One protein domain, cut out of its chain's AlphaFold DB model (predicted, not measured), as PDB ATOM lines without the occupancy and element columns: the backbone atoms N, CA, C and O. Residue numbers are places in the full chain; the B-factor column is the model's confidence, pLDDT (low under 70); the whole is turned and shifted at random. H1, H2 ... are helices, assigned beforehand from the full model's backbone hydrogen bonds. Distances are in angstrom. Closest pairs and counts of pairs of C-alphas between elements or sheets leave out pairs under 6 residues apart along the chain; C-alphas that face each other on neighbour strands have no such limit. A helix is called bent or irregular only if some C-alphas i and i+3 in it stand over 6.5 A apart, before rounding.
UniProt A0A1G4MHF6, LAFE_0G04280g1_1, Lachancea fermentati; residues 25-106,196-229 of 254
ATOM      1  N   VAL A  25     -36.278 -42.788  21.742       92.94
ATOM      2  CA  VAL A  25     -35.336 -43.233  22.772       92.94
ATOM      3  C   VAL A  25     -36.050 -44.082  23.813       92.94
ATOM      4  O   VAL A  25     -37.184 -43.812  24.198       92.94
ATOM      5  N   CYS A  26     -35.359 -45.105  24.308       94.25
ATOM      6  CA  CYS A  26     -35.847 -45.896  25.431       94.25
ATOM      7  C   CYS A  26     -35.902 -45.037  26.705       94.25
ATOM      8  O   CYS A  26     -34.898 -44.429  27.088       94.25
ATOM      9  N   VAL A  27     -37.048 -45.043  27.395       94.69
ATOM     10  CA  VAL A  27     -37.284 -44.252  28.623       94.69
ATOM     11  C   VAL A  27     -37.092 -45.092  29.891       94.69
ATOM     12  O   VAL A  27     -37.461 -44.689  30.993       94.69
ATOM     13  N   CYS A  28     -36.501 -46.287  29.780       95.06
ATOM     14  CA  CYS A  28     -36.272 -47.110  30.961       95.06
ATOM     15  C   CYS A  28     -35.308 -46.409  31.945       95.06
ATOM     16  O   CYS A  28     -34.432 -45.640  31.522       95.06
ATOM     17  N   PRO A  29     -35.412 -46.685  33.261       95.75
ATOM     18  CA  PRO A  29     -34.554 -46.055  34.266       95.75
ATOM     19  C   PRO A  29     -33.058 -46.209  33.972       95.75
ATOM     20  O   PRO A  29     -32.292 -45.275  34.189       95.75
ATOM     21  N   SER A  30     -32.650 -47.357  33.423       94.44
ATOM     22  CA  SER A  30     -31.268 -47.629  33.016       94.44
ATOM     23  C   SER A  30     -30.791 -46.714  31.881       94.44
ATOM     24  O   SER A  30     -29.737 -46.083  32.000       94.44
ATOM     25  N   CYS A  31     -31.572 -46.568  30.805       94.62
ATOM     26  CA  CYS A  31     -31.234 -45.690  29.683       94.62
ATOM     27  C   CYS A  31     -31.218 -44.216  30.099       94.62
ATOM     28  O   CYS A  31     -30.266 -43.508  29.777       94.62
ATOM     29  N   SER A  32     -32.215 -43.775  30.870       94.69
ATOM     30  CA  SER A  32     -32.287 -42.400  31.384       94.69
ATOM     31  C   SER A  32     -31.097 -42.068  32.291       94.69
ATOM     32  O   SER A  32     -30.414 -41.057  32.098       94.69
ATOM     33  N   TYR A  33     -30.773 -42.971  33.224       95.12
ATOM     34  CA  TYR A  33     -29.589 -42.846  34.068       95.12
ATOM     35  C   TYR A  33     -28.313 -42.772  33.224       95.12
ATOM     36  O   TYR A  33     -27.451 -41.925  33.467       95.12
ATOM     37  N   SER A  34     -28.230 -43.617  32.196       92.69
ATOM     38  CA  SER A  34     -27.058 -43.730  31.340       92.69
ATOM     39  C   SER A  34     -26.788 -42.470  30.514       92.69
ATOM     40  O   SER A  34     -25.637 -42.057  30.377       92.69
ATOM     41  N   VAL A  35     -27.827 -41.837  29.970       93.69
ATOM     42  CA  VAL A  35     -27.686 -40.581  29.215       93.69
ATOM     43  C   VAL A  35     -27.217 -39.458  30.138       93.69
ATOM     44  O   VAL A  35     -26.286 -38.728  29.803       93.69
ATOM     45  N   ARG A  36     -27.798 -39.365  31.340       95.44
ATOM     46  CA  ARG A  36     -27.455 -38.317  32.309       95.44
ATOM     47  C   ARG A  36     -26.009 -38.399  32.800       95.44
ATOM     48  O   ARG A  36     -25.385 -37.365  33.010       95.44
ATOM     49  N   HIS A  37     -25.482 -39.607  32.990       94.38
ATOM     50  CA  HIS A  37     -24.147 -39.805  33.561       94.38
ATOM     51  C   HIS A  37     -23.054 -40.000  32.511       94.38
ATOM     52  O   HIS A  37     -21.885 -40.074  32.880       94.38
ATOM     53  N   GLN A  38     -23.379 -40.046  31.215       93.50
ATOM     54  CA  GLN A  38     -22.393 -40.333  30.170       93.50
ATOM     55  C   GLN A  38     -21.181 -39.386  30.213       93.50
ATOM     56  O   GLN A  38     -20.046 -39.842  30.083       93.50
ATOM     57  N   SER A  39     -21.402 -38.089  30.445       93.81
ATOM     58  CA  SER A  39     -20.324 -37.100  30.593       93.81
ATOM     59  C   SER A  39     -19.515 -37.297  31.880       93.81
ATOM     60  O   SER A  39     -18.287 -37.191  31.869       93.81
ATOM     61  N   MET A  40     -20.179 -37.655  32.985       94.25
ATOM     62  CA  MET A  40     -19.512 -37.942  34.257       94.25
ATOM     63  C   MET A  40     -18.591 -39.160  34.165       94.25
ATOM     64  O   MET A  40     -17.517 -39.129  34.757       94.25
ATOM     65  N   LEU A  41     -18.953 -40.198  33.403       93.44
ATOM     66  CA  LEU A  41     -18.108 -41.389  33.234       93.44
ATOM     67  C   LEU A  41     -16.779 -41.053  32.555       93.44
ATOM     68  O   LEU A  41     -15.727 -41.509  33.004       93.44
ATOM     69  N   SER A  42     -16.810 -40.226  31.503       93.88
ATOM     70  CA  SER A  42     -15.577 -39.770  30.856       93.88
ATOM     71  C   SER A  42     -14.711 -38.945  31.805       93.88
ATOM     72  O   SER A  42     -13.502 -39.142  31.841       93.88
ATOM     73  N   LEU A  43     -15.315 -38.078  32.624       95.44
ATOM     74  CA  LEU A  43     -14.573 -37.270  33.593       95.44
ATOM     75  C   LEU A  43     -13.958 -38.135  34.704       95.44
ATOM     76  O   LEU A  43     -12.765 -38.019  34.973       95.44
ATOM     77  N   LEU A  44     -14.732 -39.042  35.310       95.00
ATOM     78  CA  LEU A  44     -14.263 -39.972  36.347       95.00
ATOM     79  C   LEU A  44     -13.112 -40.856  35.859       95.00
ATOM     80  O   LEU A  44     -12.211 -41.174  36.635       95.00
ATOM     81  N   PHE A  45     -13.120 -41.227  34.577       95.19
ATOM     82  CA  PHE A  45     -12.027 -41.979  33.975       95.19
ATOM     83  C   PHE A  45     -10.702 -41.202  34.012       95.19
ATOM     84  O   PHE A  45      -9.690 -41.771  34.423       95.19
ATOM     85  N   PHE A  46     -10.708 -39.914  33.650       95.69
ATOM     86  CA  PHE A  46      -9.505 -39.073  33.699       95.69
ATOM     87  C   PHE A  46      -9.056 -38.776  35.134       95.69
ATOM     88  O   PHE A  46      -7.868 -38.871  35.432       95.69
ATOM     89  N   TRP A  47      -9.996 -38.504  36.044       96.88
ATOM     90  CA  TRP A  47      -9.684 -38.330  37.469       96.88
ATOM     91  C   TRP A  47      -9.069 -39.582  38.102       96.88
ATOM     92  O   TRP A  47      -8.280 -39.473  39.042       96.88
ATOM     93  N   GLY A  48      -9.360 -40.763  37.554       94.88
ATOM     94  CA  GLY A  48      -8.801 -42.030  38.012       94.88
ATOM     95  C   GLY A  48      -7.279 -42.149  37.916       94.88
ATOM     96  O   GLY A  48      -6.692 -42.868  38.718       94.88
ATOM     97  N   PHE A  49      -6.624 -41.398  37.022       93.94
ATOM     98  CA  PHE A  49      -5.158 -41.358  36.963       93.94
ATOM     99  C   PHE A  49      -4.529 -40.711  38.202       93.94
ATOM    100  O   PHE A  49      -3.420 -41.072  38.582       93.94
ATOM    101  N   ILE A  50      -5.238 -39.768  38.827       95.31
ATOM    102  CA  ILE A  50      -4.802 -39.098  40.058       95.31
ATOM    103  C   ILE A  50      -5.274 -39.904  41.273       95.31
ATOM    104  O   ILE A  50      -4.526 -40.100  42.227       95.31
ATOM    105  N   LEU A  51      -6.523 -40.384  41.234       96.31
ATOM    106  CA  LEU A  51      -7.172 -41.092  42.332       96.31
ATOM    107  C   LEU A  51      -7.780 -42.415  41.839       96.31
ATOM    108  O   LEU A  51      -8.907 -42.409  41.338       96.31
ATOM    109  N   PRO A  52      -7.133 -43.578  42.050       93.38
ATOM    110  CA  PRO A  52      -7.622 -44.869  41.544       93.38
ATOM    111  C   PRO A  52      -9.010 -45.255  42.092       93.38
ATOM    112  O   PRO A  52      -9.740 -46.024  41.469       93.38
ATOM    113  N   ILE A  53      -9.423 -44.670  43.224       95.88
ATOM    114  CA  ILE A  53     -10.775 -44.809  43.790       95.88
ATOM    115  C   ILE A  53     -11.847 -44.336  42.790       95.88
ATOM    116  O   ILE A  53     -12.922 -44.931  42.723       95.88
ATOM    117  N   CYS A  54     -11.566 -43.330  41.955       97.19
ATOM    118  CA  CYS A  54     -12.503 -42.867  40.929       97.19
ATOM    119  C   CYS A  54     -12.814 -43.954  39.888       97.19
ATOM    120  O   CYS A  54     -13.958 -44.047  39.446       97.19
ATOM    121  N   TRP A  55     -11.854 -44.821  39.540       97.12
ATOM    122  CA  TRP A  55     -12.122 -45.972  38.669       97.12
ATOM    123  C   TRP A  55     -13.013 -47.016  39.346       97.12
ATOM    124  O   TRP A  55     -13.888 -47.576  38.686       97.12
ATOM    125  N   LEU A  56     -12.849 -47.244  40.654       96.88
ATOM    126  CA  LEU A  56     -13.730 -48.138  41.417       96.88
ATOM    127  C   LEU A  56     -15.161 -47.596  41.478       96.88
ATOM    128  O   LEU A  56     -16.104 -48.349  41.253       96.88
ATOM    129  N   ILE A  57     -15.328 -46.289  41.707       96.50
ATOM    130  CA  ILE A  57     -16.641 -45.632  41.659       96.50
ATOM    131  C   ILE A  57     -17.239 -45.761  40.255       96.50
ATOM    132  O   ILE A  57     -18.396 -46.149  40.126       96.50
ATOM    133  N   ASN A  58     -16.457 -45.505  39.201       95.88
ATOM    134  CA  ASN A  58     -16.902 -45.644  37.813       95.88
ATOM    135  C   ASN A  58     -17.401 -47.070  37.509       95.88
ATOM    136  O   ASN A  58     -18.469 -47.259  36.923       95.88
ATOM    137  N   LEU A  59     -16.665 -48.086  37.970       96.38
ATOM    138  CA  LEU A  59     -17.063 -49.486  37.843       96.38
ATOM    139  C   LEU A  59     -18.317 -49.802  38.673       96.38
ATOM    140  O   LEU A  59     -19.209 -50.500  38.194       96.38
ATOM    141  N   GLY A  60     -18.421 -49.250  39.882       96.38
ATOM    142  CA  GLY A  60     -19.606 -49.359  40.729       96.38
ATOM    143  C   GLY A  60     -20.850 -48.765  40.067       96.38
ATOM    144  O   GLY A  60     -21.890 -49.417  40.041       96.38
ATOM    145  N   LEU A  61     -20.736 -47.585  39.450       95.19
ATOM    146  CA  LEU A  61     -21.815 -46.961  38.677       95.19
ATOM    147  C   LEU A  61     -22.223 -47.820  37.476       95.19
ATOM    148  O   LEU A  61     -23.414 -47.961  37.202       95.19
ATOM    149  N   PHE A  62     -21.255 -48.429  36.788       94.94
ATOM    150  CA  PHE A  62     -21.529 -49.371  35.705       94.94
ATOM    151  C   PHE A  62     -22.303 -50.601  36.201       94.94
ATOM    152  O   PHE A  62     -23.336 -50.944  35.625       94.94
ATOM    153  N   ILE A  63     -21.847 -51.241  37.284       95.94
ATOM    154  CA  ILE A  63     -22.520 -52.410  37.873       95.94
ATOM    155  C   ILE A  63     -23.922 -52.025  38.349       95.94
ATOM    156  O   ILE A  63     -24.885 -52.728  38.051       95.94
ATOM    157  N   TYR A  64     -24.060 -50.884  39.019       95.88
ATOM    158  CA  TYR A  64     -25.343 -50.371  39.483       95.88
ATOM    159  C   TYR A  64     -26.321 -50.159  38.320       95.88
ATOM    160  O   TYR A  64     -27.445 -50.664  38.349       95.88
ATOM    161  N   ALA A  65     -25.885 -49.489  37.252       93.62
ATOM    162  CA  ALA A  65     -26.728 -49.249  36.086       93.62
ATOM    163  C   ALA A  65     -27.126 -50.547  35.358       93.62
ATOM    164  O   ALA A  65     -28.245 -50.650  34.861       93.62
ATOM    165  N   GLN A  66     -26.236 -51.545  35.298       91.50
ATOM    166  CA  GLN A  66     -26.474 -52.789  34.556       91.50
ATOM    167  C   GLN A  66     -27.187 -53.882  35.361       91.50
ATOM    168  O   GLN A  66     -27.939 -54.650  34.773       91.50
ATOM    169  N   TYR A  67     -26.993 -53.968  36.673       94.19
ATOM    170  CA  TYR A  67     -27.529 -55.072  37.480       94.19
ATOM    171  C   TYR A  67     -28.563 -54.628  38.513       94.19
ATOM    172  O   TYR A  67     -29.447 -55.412  38.852       94.19
ATOM    173  N   CYS A  68     -28.493 -53.386  39.005       95.94
ATOM    174  CA  CYS A  68     -29.430 -52.903  40.022       95.94
ATOM    175  C   CYS A  68     -30.656 -52.212  39.410       95.94
ATOM    176  O   CYS A  68     -31.746 -52.278  39.979       95.94
ATOM    177  N   LEU A  69     -30.512 -51.556  38.253       95.06
ATOM    178  CA  LEU A  69     -31.640 -50.922  37.570       95.06
ATOM    179  C   LEU A  69     -32.436 -51.938  36.742       95.06
ATOM    180  O   LEU A  69     -31.886 -52.774  36.030       95.06
ATOM    181  N   LYS A  70     -33.768 -51.850  36.811       93.44
ATOM    182  CA  LYS A  70     -34.673 -52.705  36.030       93.44
ATOM    183  C   LYS A  70     -34.598 -52.332  34.542       93.44
ATOM    184  O   LYS A  70     -34.965 -51.219  34.169       93.44
ATOM    185  N   HIS A  71     -34.217 -53.283  33.686       91.06
ATOM    186  CA  HIS A  71     -34.127 -53.111  32.222       91.06
ATOM    187  C   HIS A  71     -35.402 -53.525  31.488       91.06
ATOM    188  O   HIS A  71     -35.352 -54.161  30.436       91.06
ATOM    189  N   LYS A  72     -36.574 -53.195  32.035       93.44
ATOM    190  CA  LYS A  72     -37.801 -53.366  31.253       93.44
ATOM    191  C   LYS A  72     -37.792 -52.284  30.178       93.44
ATOM    192  O   LYS A  72     -37.876 -51.105  30.521       93.44
ATOM    193  N   VAL A  73     -37.643 -52.681  28.915       92.88
ATOM    194  CA  VAL A  73     -37.746 -51.764  27.776       92.88
ATOM    195  C   VAL A  73     -39.112 -51.089  27.865       92.88
ATOM    196  O   VAL A  73     -40.143 -51.759  27.936       92.88
ATOM    197  N   GLN A  74     -39.095 -49.765  27.966       92.31
ATOM    198  CA  GLN A  74     -40.293 -48.941  27.996       92.31
ATOM    199  C   GLN A  74     -40.269 -48.070  26.754       92.31
ATOM    200  O   GLN A  74     -39.318 -47.314  26.533       92.31
ATOM    201  N   PHE A  75     -41.312 -48.218  25.948       91.50
ATOM    202  CA  PHE A  75     -41.576 -47.359  24.809       91.50
ATOM    203  C   PHE A  75     -42.197 -46.062  25.327       91.50
ATOM    204  O   PHE A  75     -43.015 -46.094  26.250       91.50
ATOM    205  N   SER A  76     -41.800 -44.924  24.756       87.62
ATOM    206  CA  SER A  76     -42.520 -43.671  24.978       87.62
ATOM    207  C   SER A  76     -43.975 -43.856  24.556       87.62
ATOM    208  O   SER A  76     -44.238 -44.495  23.537       87.62
ATOM    209  N   SER A  77     -44.916 -43.318  25.332       89.38
ATOM    210  CA  SER A  77     -46.308 -43.253  24.896       89.38
ATOM    211  C   SER A  77     -46.372 -42.382  23.645       89.38
ATOM    212  O   SER A  77     -46.125 -41.180  23.731       89.38
ATOM    213  N   VAL A  78     -46.655 -43.004  22.506       89.25
ATOM    214  CA  VAL A  78     -46.924 -42.308  21.247       89.25
ATOM    215  C   VAL A  78     -48.282 -41.648  21.397       89.25
ATOM    216  O   VAL A  78     -49.262 -42.333  21.704       89.25
ATOM    217  N   ALA A  79     -48.326 -40.329  21.261       90.25
ATOM    218  CA  ALA A  79     -49.585 -39.605  21.308       90.25
ATOM    219  C   ALA A  79     -50.403 -39.895  20.033       90.25
ATOM    220  O   ALA A  79     -49.847 -40.267  19.001       90.25
ATOM    221  N   GLU A  80     -51.735 -39.810  20.105       87.69
ATOM    222  CA  GLU A  80     -52.597 -40.182  18.968       87.69
ATOM    223  C   GLU A  80     -52.349 -39.317  17.720       87.69
ATOM    224  O   GLU A  80     -52.529 -39.789  16.600       87.69
ATOM    225  N   ASP A  81     -51.873 -38.090  17.918       85.75
ATOM    226  CA  ASP A  81     -51.481 -37.128  16.886       85.75
ATOM    227  C   ASP A  81     -50.107 -37.412  16.255       85.75
ATOM    228  O   ASP A  81     -49.802 -36.859  15.202       85.75
ATOM    229  N   GLU A  82     -49.284 -38.278  16.856       85.69
ATOM    230  CA  GLU A  82     -48.031 -38.747  16.248       85.69
ATOM    231  C   GLU A  82     -48.258 -39.895  15.252       85.69
ATOM    232  O   GLU A  82     -47.359 -40.221  14.472       85.69
ATOM    233  N   PHE A  83     -49.440 -40.523  15.257       86.69
ATOM    234  CA  PHE A  83     -49.770 -41.518  14.242       86.69
ATOM    235  C   PHE A  83     -50.073 -40.841  12.900       86.69
ATOM    236  O   PHE A  83     -50.709 -39.787  12.875       86.69
ATOM    237  N   PRO A  84     -49.703 -41.475  11.772       83.00
ATOM    238  CA  PRO A  84     -50.031 -40.954  10.454       83.00
ATOM    239  C   PRO A  84     -51.539 -40.744  10.316       83.00
ATOM    240  O   PRO A  84     -52.340 -41.666  10.525       83.00
ATOM    241  N   THR A  85     -51.935 -39.537   9.934       87.31
ATOM    242  CA  THR A  85     -53.339 -39.242   9.658       87.31
ATOM    243  C   THR A  85     -53.785 -39.949   8.373       87.31
ATOM    244  O   THR A  85     -52.991 -40.223   7.470       87.31
ATOM    245  N   ALA A  86     -55.085 -40.231   8.242       84.62
ATOM    246  CA  ALA A  86     -55.631 -40.854   7.028       84.62
ATOM    247  C   ALA A  86     -55.336 -40.027   5.758       84.62
ATOM    248  O   ALA A  86     -55.119 -40.578   4.678       84.62
ATOM    249  N   TYR A  87     -55.287 -38.698   5.893       85.94
ATOM    250  CA  TYR A  87     -54.891 -37.798   4.816       85.94
ATOM    251  C   TYR A  87     -53.440 -38.040   4.378       85.94
ATOM    252  O   TYR A  87     -53.180 -38.228   3.190       85.94
ATOM    253  N   GLU A  88     -52.505 -38.103   5.325       82.44
ATOM    254  CA  GLU A  88     -51.084 -38.351   5.055       82.44
ATOM    255  C   GLU A  88     -50.858 -39.717   4.401       82.44
ATOM    256  O   GLU A  88     -50.123 -39.826   3.418       82.44
ATOM    257  N   LEU A  89     -51.569 -40.746   4.864       83.94
ATOM    258  CA  LEU A  89     -51.554 -42.078   4.255       83.94
ATOM    259  C   LEU A  89     -52.009 -42.063   2.793       83.94
ATOM    260  O   LEU A  89     -51.375 -42.680   1.934       83.94
ATOM    261  N   ASN A  90     -53.069 -41.318   2.479       82.69
ATOM    262  CA  ASN A  90     -53.546 -41.179   1.104       82.69
ATOM    263  C   ASN A  90     -52.556 -40.406   0.222       82.69
ATOM    264  O   ASN A  90     -52.337 -40.784  -0.932       82.69
ATOM    265  N   VAL A  91     -51.913 -39.366   0.760       84.69
ATOM    266  CA  VAL A  91     -50.846 -38.631   0.062       84.69
ATOM    267  C   VAL A  91     -49.627 -39.524  -0.186       84.69
ATOM    268  O   VAL A  91     -49.000 -39.448  -1.242       84.69
ATOM    269  N   TYR A  92     -49.280 -40.394   0.758       76.19
ATOM    270  CA  TYR A  92     -48.203 -41.364   0.577       76.19
ATOM    271  C   TYR A  92     -48.534 -42.367  -0.529       76.19
ATOM    272  O   TYR A  92     -47.736 -42.594  -1.441       76.19
ATOM    273  N   ARG A  93     -49.749 -42.917  -0.486       81.50
ATOM    274  CA  ARG A  93     -50.242 -43.854  -1.493       81.50
ATOM    275  C   ARG A  93     -50.203 -43.241  -2.888       81.50
ATOM    276  O   ARG A  93     -49.715 -43.889  -3.810       81.50
ATOM    277  N   SER A  94     -50.669 -42.002  -3.049       83.88
ATOM    278  CA  SER A  94     -50.663 -41.339  -4.356       83.88
ATOM    279  C   SER A  94     -49.241 -41.138  -4.885       83.88
ATOM    280  O   SER A  94     -48.985 -41.414  -6.055       83.88
ATOM    281  N   LYS A  95     -48.284 -40.776  -4.019       81.94
ATOM    282  CA  LYS A  95     -46.864 -40.674  -4.391       81.94
ATOM    283  C   LYS A  95     -46.267 -42.016  -4.808       81.94
ATOM    284  O   LYS A  95     -45.546 -42.060  -5.800       81.94
ATOM    285  N   MET A  96     -46.584 -43.104  -4.105       76.38
ATOM    286  CA  MET A  96     -46.109 -44.441  -4.482       76.38
ATOM    287  C   MET A  96     -46.691 -44.917  -5.809       76.38
ATOM    288  O   MET A  96     -45.968 -45.500  -6.613       76.38
ATOM    289  N   VAL A  97     -47.970 -44.638  -6.071       83.06
ATOM    290  CA  VAL A  97     -48.587 -44.952  -7.367       83.06
ATOM    291  C   VAL A  97     -47.875 -44.186  -8.479       83.06
ATOM    292  O   VAL A  97     -47.445 -44.807  -9.442       83.06
ATOM    293  N   VAL A  98     -47.652 -42.878  -8.318       83.88
ATOM    294  CA  VAL A  98     -46.942 -42.063  -9.319       83.88
ATOM    295  C   VAL A  98     -45.506 -42.544  -9.531       83.88
ATOM    296  O   VAL A  98     -45.071 -42.650 -10.675       83.88
ATOM    297  N   ALA A  99     -44.779 -42.883  -8.464       80.00
ATOM    298  CA  ALA A  99     -43.418 -43.406  -8.567       80.00
ATOM    299  C   ALA A  99     -43.375 -44.751  -9.310       80.00
ATOM    300  O   ALA A  99     -42.562 -44.932 -10.216       80.00
ATOM    301  N   ASN A 100     -44.289 -45.669  -8.985       77.94
ATOM    302  CA  ASN A 100     -44.382 -46.969  -9.647       77.94
ATOM    303  C   ASN A 100     -44.801 -46.832 -11.114       77.94
ATOM    304  O   ASN A 100     -44.239 -47.506 -11.977       77.94
ATOM    305  N   THR A 101     -45.747 -45.942 -11.421       86.06
ATOM    306  CA  THR A 101     -46.148 -45.651 -12.801       86.06
ATOM    307  C   THR A 101     -45.004 -45.006 -13.581       86.06
ATOM    308  O   THR A 101     -44.736 -45.422 -14.703       86.06
ATOM    309  N   GLY A 102     -44.278 -44.054 -12.988       82.75
ATOM    310  CA  GLY A 102     -43.109 -43.429 -13.611       82.75
ATOM    311  C   GLY A 102     -41.999 -44.438 -13.917       82.75
ATOM    312  O   GLY A 102     -41.454 -44.439 -15.019       82.75
ATOM    313  N   LEU A 103     -41.718 -45.355 -12.986       82.81
ATOM    314  CA  LEU A 103     -40.774 -46.453 -13.210       82.81
ATOM    315  C   LEU A 103     -41.243 -47.410 -14.312       82.81
ATOM    316  O   LEU A 103     -40.428 -47.840 -15.124       82.81
ATOM    317  N   ALA A 104     -42.539 -47.724 -14.376       81.56
ATOM    318  CA  ALA A 104     -43.087 -48.567 -15.435       81.56
ATOM    319  C   ALA A 104     -42.964 -47.908 -16.821       81.56
ATOM    320  O   ALA A 104     -42.605 -48.586 -17.783       81.56
ATOM    321  N   VAL A 105     -43.203 -46.595 -16.919       84.81
ATOM    322  CA  VAL A 105     -43.021 -45.827 -18.163       84.81
ATOM    323  C   VAL A 105     -41.551 -45.823 -18.588       84.81
ATOM    324  O   VAL A 105     -41.256 -46.203 -19.716       84.81
ATOM    325  N   LEU A 106     -40.622 -45.521 -17.671       83.44
ATOM    326  CA  LEU A 106     -39.181 -45.558 -17.958       83.44
ATOM    327  C   LEU A 106     -38.715 -46.941 -18.431       83.44
ATOM    328  O   LEU A 106     -37.908 -47.049 -19.352       83.44
ATOM    329  N   SER A 196     -40.333 -49.626  17.362       93.50
ATOM    330  CA  SER A 196     -39.846 -50.639  18.299       93.50
ATOM    331  C   SER A 196     -38.393 -51.028  18.017       93.50
ATOM    332  O   SER A 196     -37.604 -51.175  18.954       93.50
ATOM    333  N   THR A 197     -38.030 -51.110  16.734       92.81
ATOM    334  CA  THR A 197     -36.674 -51.415  16.268       92.81
ATOM    335  C   THR A 197     -35.713 -50.308  16.682       92.81
ATOM    336  O   THR A 197     -34.688 -50.598  17.295       92.81
ATOM    337  N   ASP A 198     -36.090 -49.043  16.490       91.31
ATOM    338  CA  ASP A 198     -35.290 -47.885  16.906       91.31
ATOM    339  C   ASP A 198     -35.023 -47.861  18.417       91.31
ATOM    340  O   ASP A 198     -33.895 -47.619  18.860       91.31
ATOM    341  N   VAL A 199     -36.043 -48.152  19.232       94.06
ATOM    342  CA  VAL A 199     -35.910 -48.194  20.697       94.06
ATOM    343  C   VAL A 199     -34.984 -49.333  21.136       94.06
ATOM    344  O   VAL A 199     -34.155 -49.148  22.038       94.06
ATOM    345  N   ILE A 200     -35.099 -50.501  20.498       94.56
ATOM    346  CA  ILE A 200     -34.240 -51.665  20.748       94.56
ATOM    347  C   ILE A 200     -32.793 -51.356  20.338       94.56
ATOM    348  O   ILE A 200     -31.870 -51.567  21.133       94.56
ATOM    349  N   ASP A 201     -32.584 -50.784  19.157       93.44
ATOM    350  CA  ASP A 201     -31.268 -50.410  18.641       93.44
ATOM    351  C   ASP A 201     -30.599 -49.343  19.505       93.44
ATOM    352  O   ASP A 201     -29.411 -49.445  19.835       93.44
ATOM    353  N   PHE A 202     -31.361 -48.344  19.953       93.56
ATOM    354  CA  PHE A 202     -30.886 -47.352  20.910       93.56
ATOM    355  C   PHE A 202     -30.429 -48.012  22.217       93.56
ATOM    356  O   PHE A 202     -29.327 -47.734  22.706       93.56
ATOM    357  N   HIS A 203     -31.236 -48.925  22.763       94.88
ATOM    358  CA  HIS A 203     -30.908 -49.659  23.982       94.88
ATOM    359  C   HIS A 203     -29.623 -50.497  23.820       94.88
ATOM    360  O   HIS A 203     -28.718 -50.427  24.661       94.88
ATOM    361  N   HIS A 204     -29.487 -51.232  22.712       94.00
ATOM    362  CA  HIS A 204     -28.275 -51.994  22.396       94.00
ATOM    363  C   HIS A 204     -27.045 -51.098  22.220       94.00
ATOM    364  O   HIS A 204     -25.974 -51.403  22.756       94.00
ATOM    365  N   SER A 205     -27.193 -49.974  21.518       94.06
ATOM    366  CA  SER A 205     -26.126 -48.995  21.303       94.06
ATOM    367  C   SER A 205     -25.614 -48.419  22.625       94.06
ATOM    368  O   SER A 205     -24.402 -48.374  22.862       94.06
ATOM    369  N   MET A 206     -26.521 -48.054  23.535       92.44
ATOM    370  CA  MET A 206     -26.162 -47.568  24.869       92.44
ATOM    371  C   MET A 206     -25.421 -48.628  25.682       92.44
ATOM    372  O   MET A 206     -24.343 -48.351  26.215       92.44
ATOM    373  N   ARG A 207     -25.928 -49.865  25.709       92.75
ATOM    374  CA  ARG A 207     -25.265 -50.980  26.397       92.75
ATOM    375  C   ARG A 207     -23.850 -51.216  25.864       92.75
ATOM    376  O   ARG A 207     -22.915 -51.367  26.652       92.75
ATOM    377  N   LYS A 208     -23.666 -51.185  24.541       94.94
ATOM    378  CA  LYS A 208     -22.352 -51.351  23.901       94.94
ATOM    379  C   LYS A 208     -21.365 -50.267  24.341       94.94
ATOM    380  O   LYS A 208     -20.258 -50.602  24.757       94.94
ATOM    381  N   LYS A 209     -21.771 -48.991  24.315       92.88
ATOM    382  CA  LYS A 209     -20.926 -47.866  24.762       92.88
ATOM    383  C   LYS A 209     -20.463 -48.059  26.209       92.88
ATOM    384  O   LYS A 209     -19.275 -47.923  26.491       92.88
ATOM    385  N   TYR A 210     -21.377 -48.432  27.102       92.31
ATOM    386  CA  TYR A 210     -21.073 -48.666  28.514       92.31
ATOM    387  C   TYR A 210     -20.102 -49.830  28.728       92.31
ATOM    388  O   TYR A 210     -19.143 -49.686  29.482       92.31
ATOM    389  N   HIS A 211     -20.282 -50.951  28.024       94.81
ATOM    390  CA  HIS A 211     -19.330 -52.064  28.084       94.81
ATOM    391  C   HIS A 211     -17.934 -51.667  27.598       94.81
ATOM    392  O   HIS A 211     -16.942 -52.048  28.217       94.81
ATOM    393  N   THR A 212     -17.833 -50.877  26.524       95.00
ATOM    394  CA  THR A 212     -16.537 -50.372  26.050       95.00
ATOM    395  C   THR A 212     -15.855 -49.495  27.104       95.00
ATOM    396  O   THR A 212     -14.660 -49.660  27.354       95.00
ATOM    397  N   TRP A 213     -16.594 -48.600  27.765       93.88
ATOM    398  CA  TRP A 213     -16.057 -47.758  28.841       93.88
ATOM    399  C   TRP A 213     -15.654 -48.552  30.089       93.88
ATOM    400  O   TRP A 213     -14.587 -48.305  30.657       93.88
ATOM    401  N   ALA A 214     -16.459 -49.538  30.486       95.44
ATOM    402  CA  ALA A 214     -16.133 -50.435  31.590       95.44
ATOM    403  C   ALA A 214     -14.859 -51.239  31.298       95.44
ATOM    404  O   ALA A 214     -13.972 -51.302  32.144       95.44
ATOM    405  N   GLY A 215     -14.718 -51.768  30.078       96.94
ATOM    406  CA  GLY A 215     -13.513 -52.482  29.650       96.94
ATOM    407  C   GLY A 215     -12.252 -51.617  29.717       96.94
ATOM    408  O   GLY A 215     -11.235 -52.060  30.243       96.94
ATOM    409  N   ARG A 216     -12.326 -50.357  29.265       96.19
ATOM    410  CA  ARG A 216     -11.213 -49.395  29.390       96.19
ATOM    411  C   ARG A 216     -10.846 -49.134  30.850       96.19
ATOM    412  O   ARG A 216      -9.672 -49.156  31.190       96.19
ATOM    413  N   THR A 217     -11.847 -48.943  31.709       96.50
ATOM    414  CA  THR A 217     -11.640 -48.704  33.148       96.50
ATOM    415  C   THR A 217     -11.005 -49.914  33.834       96.50
ATOM    416  O   THR A 217     -10.069 -49.751  34.610       96.50
ATOM    417  N   LEU A 218     -11.461 -51.130  33.512       97.12
ATOM    418  CA  LEU A 218     -10.878 -52.373  34.024       97.12
ATOM    419  C   LEU A 218      -9.422 -52.545  33.581       97.12
ATOM    420  O   LEU A 218      -8.581 -52.914  34.397       97.12
ATOM    421  N   LEU A 219      -9.110 -52.242  32.317       97.75
ATOM    422  CA  LEU A 219      -7.744 -52.318  31.800       97.75
ATOM    423  C   LEU A 219      -6.819 -51.302  32.487       97.75
ATOM    424  O   LEU A 219      -5.713 -51.657  32.889       97.75
ATOM    425  N   SER A 220      -7.280 -50.061  32.670       96.75
ATOM    426  CA  SER A 220      -6.537 -49.030  33.406       96.75
ATOM    427  C   SER A 220      -6.302 -49.424  34.864       96.75
ATOM    428  O   SER A 220      -5.182 -49.298  35.356       96.75
ATOM    429  N   LEU A 221      -7.322 -49.970  35.534       96.50
ATOM    430  CA  LEU A 221      -7.210 -50.455  36.908       96.50
ATOM    431  C   LEU A 221      -6.190 -51.600  37.015       96.50
ATOM    432  O   LEU A 221      -5.340 -51.581  37.901       96.50
ATOM    433  N   ALA A 222      -6.230 -52.565  36.092       97.50
ATOM    434  CA  ALA A 222      -5.265 -53.661  36.050       97.50
ATOM    435  C   ALA A 222      -3.829 -53.153  35.841       97.50
ATOM    436  O   ALA A 222      -2.923 -53.559  36.567       97.50
ATOM    437  N   GLY A 223      -3.623 -52.220  34.905       96.88
ATOM    438  CA  GLY A 223      -2.316 -51.597  34.676       96.88
ATOM    439  C   GLY A 223      -1.790 -50.855  35.907       96.88
ATOM    440  O   GLY A 223      -0.621 -50.995  36.267       96.88
ATOM    441  N   PHE A 224      -2.662 -50.130  36.609       96.56
ATOM    442  CA  PHE A 224      -2.308 -49.456  37.855       96.56
ATOM    443  C   PHE A 224      -1.885 -50.435  38.955       96.56
ATOM    444  O   PHE A 224      -0.881 -50.199  39.624       96.56
ATOM    445  N   LEU A 225      -2.596 -51.558  39.114       96.44
ATOM    446  CA  LEU A 225      -2.224 -52.596  40.079       96.44
ATOM    447  C   LEU A 225      -0.838 -53.185  39.782       96.44
ATOM    448  O   LEU A 225      -0.056 -53.385  40.707       96.44
ATOM    449  N   VAL A 226      -0.500 -53.406  38.508       98.06
ATOM    450  CA  VAL A 226       0.836 -53.887  38.113       98.06
ATOM    451  C   VAL A 226       1.925 -52.878  38.492       98.06
ATOM    452  O   VAL A 226       2.921 -53.262  39.105       98.06
ATOM    453  N   ILE A 227       1.732 -51.591  38.185       96.88
ATOM    454  CA  ILE A 227       2.692 -50.527  38.536       96.88
ATOM    455  C   ILE A 227       2.865 -50.431  40.056       96.88
ATOM    456  O   ILE A 227       3.991 -50.341  40.547       96.88
ATOM    457  N   LEU A 228       1.764 -50.497  40.805       96.38
ATOM    458  CA  LEU A 228       1.773 -50.455  42.264       96.38
ATOM    459  C   LEU A 228       2.549 -51.641  42.858       96.38
ATOM    460  O   LEU A 228       3.374 -51.442  43.747       96.38
ATOM    461  N   LEU A 229       2.353 -52.855  42.334       97.00
ATOM    462  CA  LEU A 229       3.106 -54.039  42.761       97.00
ATOM    463  C   LEU A 229       4.606 -53.905  42.476       97.00
ATOM    464  O   LEU A 229       5.419 -54.197  43.354       97.00
TER     465      LEU A 229
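Overview. This is residues 25 to 106 and 196 to 229 of the 254 residues of the protein "LAFE_0G04280g1_1" of Lachancea fermentati (UniProt A0A1G4MHF6). The long helix H4 has H2 packed along part of it, and the bent helix H1 packs on H2, its arm H1b folding back with H2 as a hairpin; together these three make a small elongated body, from which an arm, residues 78 to 106, sticks out and ends in H3. The printed part has 116 residues with four named helices, in the order H1, H2, H3, H4, and no named strand; the class is all helix. The whole is extended, with a radius of gyration of the C-alphas of 23.1 A and spans of 76 by 36 by 19 A; the body without the arm spans 52 by 20 by 17 A.

Arrangement. H4, residues 196 to 229, touches H2, residues 53 to 68, opposite ways at a shallow tilt of 33 degrees, only just short of steep; the closest C-alphas, of Trp 55 and Thr 217, are 6.2 A apart. H1, residues 29 to 47, was assigned as one helix by its hydrogen bonds but is bent, C-alphas 36 and 39 being 7.4 A apart, with arms H1a, residues 29 to 36, and H1b, residues 39 to 47, at a steep tilt of 65 degrees. H1b and H2 form a helical hairpin, the closest C-alphas, of Leu 44 and Cys 54, 5.7 A apart. H1a touches H2 with the C-alphas of Ser 30 and Ala 65 closest, 5.7 A apart. H1a and H4 only just touch, with 3 pairs of C-alphas within 8 A, closest at Cys 31 and His 203, 7.0 A. H3, residues 86 to 106, touches no helix. In H1a, H1b, H2, H3 and H4 every O i to N i+4 pair is within hydrogen-bond range.

Along the chain. H4 measures 49.5 A from C-alpha 196 at (-39.846, -50.639, 18.299) to C-alpha 229 at (3.106, -54.039, 42.761). H3 measures 30.3 A and ends at C-alpha 106, (-39.181, -45.558, -17.958); H2 measures 20.7 A.

Size, cuts and confidence. The C-alphas of Val 105 and Leu 229, the two farthest apart, are 76.9 A apart. Residues 107 to 195 are not printed, and C-alphas 106 and 196 are 36.6 A apart across this cut. The link from H1 to H2 is tight, and that from H2 to H3, 17 residues, is long. The mean pLDDT of the printed part is 91.9, and no printed residue is under 70.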